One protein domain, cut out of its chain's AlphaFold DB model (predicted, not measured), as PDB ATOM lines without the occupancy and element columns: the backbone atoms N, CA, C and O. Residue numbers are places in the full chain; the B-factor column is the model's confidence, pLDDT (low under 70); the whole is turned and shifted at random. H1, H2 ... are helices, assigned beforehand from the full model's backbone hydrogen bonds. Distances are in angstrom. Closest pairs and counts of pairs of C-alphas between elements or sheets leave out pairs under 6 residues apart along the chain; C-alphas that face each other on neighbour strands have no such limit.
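Overview. This is residues 422 to 490 of the 897 residues of the protein "DUF3160 domain-containing protein" of Chloroflexales bacterium ZM16-3 (UniProt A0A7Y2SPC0). A small cluster of crossed helices: the short H2 is in the middle, with H1, H3 and the long H4 packed on it at steep angles. Beyond the end of H4 the model runs out into a small arm, where residues 482 to 487 stick out, 485 to 487 of them in H5, while the long loop of residues 429 to 441 lies toward the other end. The printed part has 69 residues with five named helices, H1 to H5 in order, and no named strand: all helix. It is compact, with a radius of gyration of the C-alphas of 11.8 A, and spans 36 by 24 by 18 A.

Along the chain. H1 is residues 422 to 428, from C-alpha 422 at (162.430, 184.932, 180.326). H2 is residues 442 to 448, 10.2 A long. H3, residues 452 to 461, measures 14.5 A. H4, residues 469 to 482, measures 20.1 A and ends at C-alpha 482 at (174.059, 174.090, 184.978). H5 is residues 485 to 488.

Arrangement. H2 is the hub. It touches H1 about perpendicular, at 74 degrees; their closest C-alphas, of Asp 422 and Val 445, are 5.7 A apart. It touches H3 at a steep tilt of 51 degrees, opposite ways, closest at the C-alphas of Ala 447 and Ala 454, 5.1 A. It touches H4 at a steep tilt of 62 degrees, the same way, closest at the C-alphas of Ala 448 and Arg 477, 4.8 A. H4 touches H1 with residues 472 to 476 alone. H3 and H4 are apart, and H5 touches no helix. Every O i to N i+4 pair is within hydrogen-bond range in H1, H3 and H4, and 2 of 3 in H2; H5 is too short for such a pair.

Size, cuts and confidence. The C-alphas farthest apart, of Asp 436 and Asp 486, are 35.9 A apart. The printed part has no cut. The link from H1 to H2, 13 residues, is long. Mean pLDDT of the printed part is 87.1; residues 431, 432 and 438 have low confidence.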
ATOM      1  N   ASP A 422     163.373 185.014 181.446       80.44
ATOM      2  CA  ASP A 422     162.430 184.932 180.326       80.44
ATOM      3  C   ASP A 422     162.768 185.922 179.204       80.44
ATOM      4  O   ASP A 422     162.873 185.508 178.054       80.44
ATOM      5  N   ALA A 423     163.046 187.192 179.516       74.62
ATOM      6  CA  ALA A 423     163.457 188.176 178.513       74.62
ATOM      7  C   ALA A 423     164.791 187.793 177.844       74.62
ATOM      8  O   ALA A 423     164.952 187.946 176.629       74.62
ATOM      9  N   PHE A 424     165.727 187.214 178.605       78.31
ATOM     10  CA  PHE A 424     166.947 186.632 178.042       78.31
ATOM     11  C   PHE A 424     166.647 185.428 177.130       78.31
ATOM     12  O   PHE A 424     167.167 185.380 176.015       78.31
ATOM     13  N   ILE A 425     165.791 184.490 177.560       84.94
ATOM     14  CA  ILE A 425     165.338 183.331 176.769       84.94
ATOM     15  C   ILE A 425     164.702 183.790 175.453       84.94
ATOM     16  O   ILE A 425     165.133 183.346 174.387       84.94
ATOM     17  N   PHE A 426     163.752 184.727 175.507       82.44
ATOM     18  CA  PHE A 426     163.105 185.308 174.331       82.44
ATOM     19  C   PHE A 426     164.139 185.914 173.380       82.44
ATOM     20  O   PHE A 426     164.155 185.570 172.205       82.44
ATOM     21  N   GLN A 427     165.084 186.717 173.873       75.12
ATOM     22  CA  GLN A 427     166.133 187.297 173.029       75.12
ATOM     23  C   GLN A 427     167.113 186.252 172.445       75.12
ATOM     24  O   GLN A 427     167.796 186.532 171.459       75.12
ATOM     25  N   GLN A 428     167.249 185.052 173.021       82.50
ATOM     26  CA  GLN A 428     167.981 183.958 172.361       82.50
ATOM     27  C   GLN A 428     167.137 183.241 171.290       82.50
ATOM     28  O   GLN A 428     167.720 182.599 170.416       82.50
ATOM     29  N   LEU A 429     165.808 183.358 171.335       86.88
ATOM     30  CA  LEU A 429     164.837 182.644 170.494       86.88
ATOM     31  C   LEU A 429     164.023 183.579 169.575       86.88
ATOM     32  O   LEU A 429     162.930 183.225 169.134       86.88
ATOM     33  N   LEU A 430     164.566 184.759 169.276       79.25
ATOM     34  CA  LEU A 430     164.014 185.779 168.381       79.25
ATOM     35  C   LEU A 430     165.026 186.140 167.286       79.25
ATOM     36  O   LEU A 430     166.220 185.831 167.394       79.25
ATOM     37  N   ASP A 431     164.562 186.822 166.244       68.00
ATOM     38  CA  ASP A 431     165.423 187.475 165.254       68.00
ATOM     39  C   ASP A 431     166.424 188.438 165.946       68.00
ATOM     40  O   ASP A 431     166.053 189.100 166.921       68.00
ATOM     41  N   PRO A 432     167.712 188.496 165.540       68.44
ATOM     42  CA  PRO A 432     168.346 187.814 164.403       68.44
ATOM     43  C   PRO A 432     168.904 186.415 164.718       68.44
ATOM     44  O   PRO A 432     169.572 185.809 163.880       68.44
ATOM     45  N   LYS A 433     168.698 185.886 165.932       75.88
ATOM     46  CA  LYS A 433     169.260 184.586 166.354       75.88
ATOM     47  C   LYS A 433     168.411 183.402 165.907       75.88
ATOM     48  O   LYS A 433     168.970 182.343 165.625       75.88
ATOM     49  N   VAL A 434     167.099 183.590 165.803       81.62
ATOM     50  CA  VAL A 434     166.159 182.709 165.104       81.62
ATOM     51  C   VAL A 434     165.524 183.544 163.988       81.62
ATOM     52  O   VAL A 434     164.575 184.277 164.264       81.62
ATOM     53  N   PRO A 435     166.079 183.508 162.759       75.44
ATOM     54  CA  PRO A 435     165.624 184.362 161.668       75.44
ATOM     55  C   PRO A 435     164.124 184.247 161.392       75.44
ATOM     56  O   PRO A 435     163.545 183.167 161.531       75.44
ATOM     57  N   ASP A 436     163.517 185.368 161.005       77.00
ATOM     58  CA  ASP A 436     162.080 185.532 160.726       77.00
ATOM     59  C   ASP A 436     161.142 185.368 161.954       77.00
ATOM     60  O   ASP A 436     159.936 185.618 161.845       77.00
ATOM     61  N   ARG A 437     161.647 185.011 163.151       78.88
ATOM     62  CA  ARG A 437     160.834 184.880 164.378       78.88
ATOM     63  C   ARG A 437     160.753 186.212 165.128       78.88
ATOM     64  O   ARG A 437     161.602 186.531 165.955       78.88
ATOM     65  N   GLY A 438     159.717 186.996 164.817       69.81
ATOM     66  CA  GLY A 438     159.521 188.357 165.341       69.81
ATOM     67  C   GLY A 438     158.749 188.495 166.664       69.81
ATOM     68  O   GLY A 438     158.704 189.592 167.208       69.81
ATOM     69  N   LEU A 439     158.126 187.433 167.184       77.75
ATOM     70  CA  LEU A 439     157.540 187.376 168.535       77.75
ATOM     71  C   LEU A 439     157.832 185.993 169.155       77.75
ATOM     72  O   LEU A 439     157.920 185.015 168.409       77.75
ATOM     73  N   PRO A 440     158.020 185.902 170.488       86.12
ATOM     74  CA  PRO A 440     158.298 184.647 171.174       86.12
ATOM     75  C   PRO A 440     156.987 183.954 171.584       86.12
ATOM     76  O   PRO A 440     155.903 184.312 171.126       86.12
ATOM     77  N   SER A 441     157.074 182.975 172.478       88.88
ATOM     78  CA  SER A 441     155.930 182.386 173.178       88.88
ATOM     79  C   SER A 441     156.334 182.007 174.600       88.88
ATOM     80  O   SER A 441     157.461 181.586 174.835       88.88
ATOM     81  N   SER A 442     155.421 182.085 175.561       88.19
ATOM     82  CA  SER A 442     155.645 181.706 176.966       88.19
ATOM     83  C   SER A 442     156.083 180.246 177.125       88.19
ATOM     84  O   SER A 442     156.795 179.902 178.069       88.19
ATOM     85  N   LEU A 443     155.720 179.385 176.166       93.38
ATOM     86  CA  LEU A 443     156.217 178.011 176.079       93.38
ATOM     87  C   LEU A 443     157.743 177.943 175.895       93.38
ATOM     88  O   LEU A 443     158.356 176.993 176.377       93.38
ATOM     89  N   ASP A 444     158.365 178.947 175.262       91.12
ATOM     90  CA  ASP A 444     159.824 179.044 175.116       91.12
ATOM     91  C   ASP A 444     160.512 179.062 176.488       91.12
ATOM     92  O   ASP A 444     161.535 178.400 176.673       91.12
ATOM     93  N   VAL A 445     159.925 179.773 177.464       91.31
ATOM     94  CA  VAL A 445     160.438 179.851 178.841       91.31
ATOM     95  C   VAL A 445     160.456 178.456 179.451       91.31
ATOM     96  O   VAL A 445     161.509 177.962 179.844       91.31
ATOM     97  N   PHE A 446     159.314 177.770 179.472       94.56
ATOM     98  CA  PHE A 446     159.212 176.460 180.111       94.56
ATOM     99  C   PHE A 446     159.994 175.361 179.380       94.56
ATOM    100  O   PHE A 446     160.556 174.484 180.039       94.56
ATOM    101  N   ALA A 447     160.124 175.436 178.053       94.81
ATOM    102  CA  ALA A 447     161.000 174.555 177.282       94.81
ATOM    103  C   ALA A 447     162.486 174.786 177.618       94.81
ATOM    104  O   ALA A 447     163.223 173.820 177.837       94.81
ATOM    105  N   ALA A 448     162.919 176.048 177.736       93.25
ATOM    106  CA  ALA A 448     164.273 176.418 178.155       93.25
ATOM    107  C   ALA A 448     164.572 176.021 179.613       93.25
ATOM    108  O   ALA A 448     165.689 175.606 179.916       93.25
ATOM    109  N   LEU A 449     163.565 176.056 180.492       91.56
ATOM    110  CA  LEU A 449     163.642 175.550 181.869       91.56
ATOM    111  C   LEU A 449     163.611 174.015 181.983       91.56
ATOM    112  O   LEU A 449     163.764 173.484 183.084       91.56
ATOM    113  N   GLY A 450     163.461 173.305 180.861       91.88
ATOM    114  CA  GLY A 450     163.627 171.856 180.768       91.88
ATOM    115  C   GLY A 450     162.398 171.095 180.273       91.88
ATOM    116  O   GLY A 450     162.578 169.985 179.768       91.88
ATOM    117  N   SER A 451     161.194 171.678 180.339       94.94
ATOM    118  CA  SER A 451     159.926 170.987 180.060       94.94
ATOM    119  C   SER A 451     159.900 170.368 178.663       94.94
ATOM    120  O   SER A 451     159.872 171.067 177.647       94.94
ATOM    121  N   GLY A 452     159.861 169.032 178.609       94.06
ATOM    122  CA  GLY A 452     159.653 168.301 177.358       94.06
ATOM    123  C   GLY A 452     158.298 168.628 176.729       94.06
ATOM    124  O   GLY A 452     158.217 168.820 175.520       94.06
ATOM    125  N   ARG A 453     157.255 168.796 177.552       94.81
ATOM    126  CA  ARG A 453     155.889 169.029 177.076       94.81
ATOM    127  C   ARG A 453     155.694 170.398 176.427       94.81
ATOM    128  O   ARG A 453     155.040 170.499 175.394       94.81
ATOM    129  N   ALA A 454     156.326 171.444 176.966       94.38
ATOM    130  CA  ALA A 454     156.335 172.749 176.307       94.38
ATOM    131  C   ALA A 454     156.994 172.672 174.914       94.38
ATOM    132  O   ALA A 454     156.463 173.219 173.946       94.38
ATOM    133  N   LEU A 455     158.105 171.930 174.793       94.94
ATOM    134  CA  LEU A 455     158.794 171.696 173.518       94.94
ATOM    135  C   LEU A 455     157.968 170.847 172.534       94.94
ATOM    136  O   LEU A 455     158.017 171.102 171.332       94.94
ATOM    137  N   GLU A 456     157.179 169.879 173.002       94.69
ATOM    138  CA  GLU A 456     156.238 169.130 172.153       94.69
ATOM    139  C   GLU A 456     155.204 170.061 171.506       94.69
ATOM    140  O   GLU A 456     155.017 170.013 170.287       94.69
ATOM    141  N   HIS A 457     154.608 170.978 172.275       94.38
ATOM    142  CA  HIS A 457     153.644 171.959 171.755       94.38
ATOM    143  C   HIS A 457     154.281 172.960 170.787       94.38
ATOM    144  O   HIS A 457     153.743 173.191 169.704       94.38
ATOM    145  N   LEU A 458     155.464 173.491 171.115       92.12
ATOM    146  CA  LEU A 458     156.276 174.318 170.208       92.12
ATOM    147  C   LEU A 458     156.590 173.581 168.892       92.12
ATOM    148  O   LEU A 458     156.493 174.148 167.803       92.12
ATOM    149  N   THR A 459     156.912 172.289 168.969       92.31
ATOM    150  CA  THR A 459     157.169 171.450 167.790       92.31
ATOM    151  C   THR A 459     155.900 171.238 166.965       92.31
ATOM    152  O   THR A 459     155.954 171.327 165.739       92.31
ATOM    153  N   ALA A 460     154.749 171.026 167.609       91.25
ATOM    154  CA  ALA A 460     153.458 170.853 166.942       91.25
ATOM    155  C   ALA A 460     152.960 172.130 166.236       91.25
ATOM    156  O   ALA A 460     152.338 172.031 165.177       91.25
ATOM    157  N   ARG A 461     153.261 173.324 166.773       88.06
ATOM    158  CA  ARG A 461     153.012 174.615 166.097       88.06
ATOM    159  C   ARG A 461     153.993 174.905 164.956       88.06
ATOM    160  O   ARG A 461     153.675 175.696 164.072       88.06
ATOM    161  N   GLY A 462     155.166 174.273 164.968       87.81
ATOM    162  CA  GLY A 462     156.237 174.479 163.990       87.81
ATOM    163  C   GLY A 462     157.337 175.454 164.426       87.81
ATOM    164  O   GLY A 462     158.291 175.624 163.670       87.81
ATOM    165  N   ASP A 463     157.273 176.029 165.636       86.00
ATOM    166  CA  ASP A 463     158.340 176.871 166.209       86.00
ATOM    167  C   ASP A 463     159.700 176.155 166.151       86.00
ATOM    168  O   ASP A 463     160.690 176.697 165.662       86.00
ATOM    169  N   ALA A 464     159.733 174.880 166.559       86.31
ATOM    170  CA  ALA A 464     160.961 174.085 166.608       86.31
ATOM    171  C   ALA A 464     161.569 173.747 165.229       86.31
ATOM    172  O   ALA A 464     162.693 173.247 165.163       86.31
ATOM    173  N   ALA A 465     160.852 174.016 164.131       88.81
ATOM    174  CA  ALA A 465     161.349 173.855 162.764       88.81
ATOM    175  C   ALA A 465     161.990 175.137 162.192       88.81
ATOM    176  O   ALA A 465     162.544 175.096 161.091       88.81
ATOM    177  N   MET A 466     161.930 176.264 162.913       87.56
ATOM    178  CA  MET A 466     162.549 177.525 162.496       87.56
ATOM    179  C   MET A 466     164.082 177.448 162.551       87.56
ATOM    180  O   MET A 466     164.674 176.729 163.365       87.56
ATOM    181  N   LEU A 467     164.748 178.187 161.660       89.56
ATOM    182  CA  LEU A 467     166.200 178.114 161.504       89.56
ATOM    183  C   LEU A 467     166.914 178.535 162.800       89.56
ATOM    184  O   LEU A 467     166.615 179.572 163.376       89.56
ATOM    185  N   ASN A 468     167.879 177.723 163.240       88.56
ATOM    186  CA  ASN A 468     168.663 177.908 164.470       88.56
ATOM    187  C   ASN A 468     167.875 177.858 165.805       88.56
ATOM    188  O   ASN A 468     168.503 177.910 166.862       88.56
ATOM    189  N   TYR A 469     166.545 177.671 165.802       92.38
ATOM    190  CA  TYR A 469     165.745 177.594 167.037       92.38
ATOM    191  C   TYR A 469     166.214 176.466 167.967       92.38
ATOM    192  O   TYR A 469     166.526 176.709 169.131       92.38
ATOM    193  N   ALA A 470     166.320 175.236 167.451       91.69
ATOM    194  CA  ALA A 470     166.673 174.069 168.264       91.69
ATOM    195  C   ALA A 470     168.065 174.196 168.916       91.69
ATOM    196  O   ALA A 470     168.221 173.915 170.099       91.69
ATOM    197  N   SER A 471     169.062 174.695 168.176       91.81
ATOM    198  CA  SER A 471     170.421 174.929 168.683       91.81
ATOM    199  C   SER A 471     170.480 176.028 169.748       91.81
ATOM    200  O   SER A 471     171.227 175.894 170.720       91.81
ATOM    201  N   GLN A 472     169.677 177.087 169.610       90.25
ATOM    202  CA  GLN A 472     169.542 178.124 170.637       90.25
ATOM    203  C   GLN A 472     168.832 177.592 171.891       90.25
ATOM    204  O   GLN A 472     169.266 177.876 173.008       90.25
ATOM    205  N   LEU A 473     167.790 176.772 171.727       93.31
ATOM    206  CA  LEU A 473     167.065 176.169 172.842       93.31
ATOM    207  C   LEU A 473     167.919 175.142 173.606       93.31
ATOM    208  O   LEU A 473     167.931 175.165 174.834       93.31
ATOM    209  N   ASP A 474     168.678 174.285 172.924       92.94
ATOM    210  CA  ASP A 474     169.578 173.327 173.586       92.94
ATOM    211  C   ASP A 474     170.714 174.036 174.348       92.94
ATOM    212  O   ASP A 474     171.107 173.597 175.435       92.94
ATOM    213  N   MET A 475     171.202 175.171 173.835       94.12
ATOM    214  CA  MET A 475     172.154 176.048 174.530       94.12
ATOM    215  C   MET A 475     171.543 176.682 175.792       94.12
ATOM    216  O   MET A 475     172.175 176.668 176.853       94.12
ATOM    217  N   LEU A 476     170.298 177.167 175.716       91.31
ATOM    218  CA  LEU A 476     169.554 177.664 176.878       91.31
ATOM    219  C   LEU A 476     169.351 176.565 177.930       91.31
ATOM    220  O   LEU A 476     169.733 176.754 179.084       91.31
ATOM    221  N   ARG A 477     168.815 175.402 177.537       93.38
ATOM    222  CA  ARG A 477     168.549 174.265 178.440       93.38
ATOM    223  C   ARG A 477     169.822 173.790 179.134       93.38
ATOM    224  O   ARG A 477     169.808 173.554 180.339       93.38
ATOM    225  N   SER A 478     170.936 173.723 178.402       90.31
ATOM    226  CA  SER A 478     172.251 173.384 178.966       90.31
ATOM    227  C   SER A 478     172.722 174.415 179.999       90.31
ATOM    228  O   SER A 478     173.242 174.036 181.047       90.31
ATOM    229  N   SER A 479     172.508 175.709 179.732       87.62
ATOM    230  CA  SER A 479     172.847 176.800 180.655       87.62
ATOM    231  C   SER A 479     172.003 176.742 181.933       87.62
ATOM    232  O   SER A 479     172.561 176.642 183.025       87.62
ATOM    233  N   PHE A 480     170.670 176.712 181.822       88.56
ATOM    234  CA  PHE A 480     169.762 176.685 182.979       88.56
ATOM    235  C   PHE A 480     169.874 175.400 183.818       88.56
ATOM    236  O   PHE A 480     169.745 175.459 185.041       88.56
ATOM    237  N   ALA A 481     170.190 174.255 183.201       88.75
ATOM    238  CA  ALA A 481     170.485 173.010 183.917       88.75
ATOM    239  C   ALA A 481     171.841 173.020 184.654       88.75
ATOM    240  O   ALA A 481     172.059 172.180 185.527       88.75
ATOM    241  N   SER A 482     172.748 173.948 184.323       89.19
ATOM    242  CA  SER A 482     174.059 174.090 184.978       89.19
ATOM    243  C   SER A 482     174.055 175.011 186.207       89.19
ATOM    244  O   SER A 482     175.021 175.016 186.970       89.19
ATOM    245  N   TYR A 483     172.987 175.792 186.403       89.38
ATOM    246  CA  TYR A 483     172.879 176.768 187.488       89.38
ATOM    247  C   TYR A 483     172.636 176.110 188.853       89.38
ATOM    248  O   TYR A 483     171.733 175.287 189.012       89.38
ATOM    249  N   GLY A 484     173.434 176.517 189.844       85.88
ATOM    250  CA  GLY A 484     173.280 176.123 191.243       85.88
ATOM    251  C   GLY A 484     172.094 176.801 191.934       85.88
ATOM    252  O   GLY A 484     171.516 177.763 191.424       85.88
ATOM    253  N   GLU A 485     171.738 176.305 193.124       85.69
ATOM    254  CA  GLU A 485     170.668 176.887 193.949       85.69
ATOM    255  C   GLU A 485     170.938 178.366 194.285       85.69
ATOM    256  O   GLU A 485     170.000 179.141 194.399       85.69
ATOM    257  N   ASP A 486     172.198 178.794 194.382       84.31
ATOM    258  CA  ASP A 486     172.600 180.189 194.610       84.31
ATOM    259  C   ASP A 486     172.183 181.133 193.469       84.31
ATOM    260  O   ASP A 486     171.710 182.240 193.721       84.31
ATOM    261  N   VAL A 487     172.281 180.680 192.215       85.88
ATOM    262  CA  VAL A 487     171.797 181.424 191.040       85.88
ATOM    263  C   VAL A 487     170.269 181.377 190.961       85.88
ATOM    264  O   VAL A 487     169.633 182.381 190.639       85.88
ATOM    265  N   TRP A 488     169.663 180.237 191.304       88.31
ATOM    266  CA  TRP A 488     168.206 180.076 191.346       88.31
ATOM    267  C   TRP A 488     167.513 180.865 192.460       88.31
ATOM    268  O   TRP A 488     166.310 181.089 192.367       88.31
ATOM    269  N   THR A 489     168.248 181.297 193.486       89.50
ATOM    270  CA  THR A 489     167.689 181.940 194.691       89.50
ATOM    271  C   THR A 489     168.231 183.347 194.947       89.50
ATOM    272  O   THR A 489     168.045 183.922 196.018       89.50
ATOM    273  N   GLN A 490     168.885 183.936 193.943       84.56
ATOM    274  CA  GLN A 490     169.531 185.251 194.032       84.56
ATOM    275  C   GLN A 490     168.562 186.426 194.295       84.56
ATOM    276  O   GLN A 490     168.994 187.482 194.758       84.56
TER     277      GLN A 490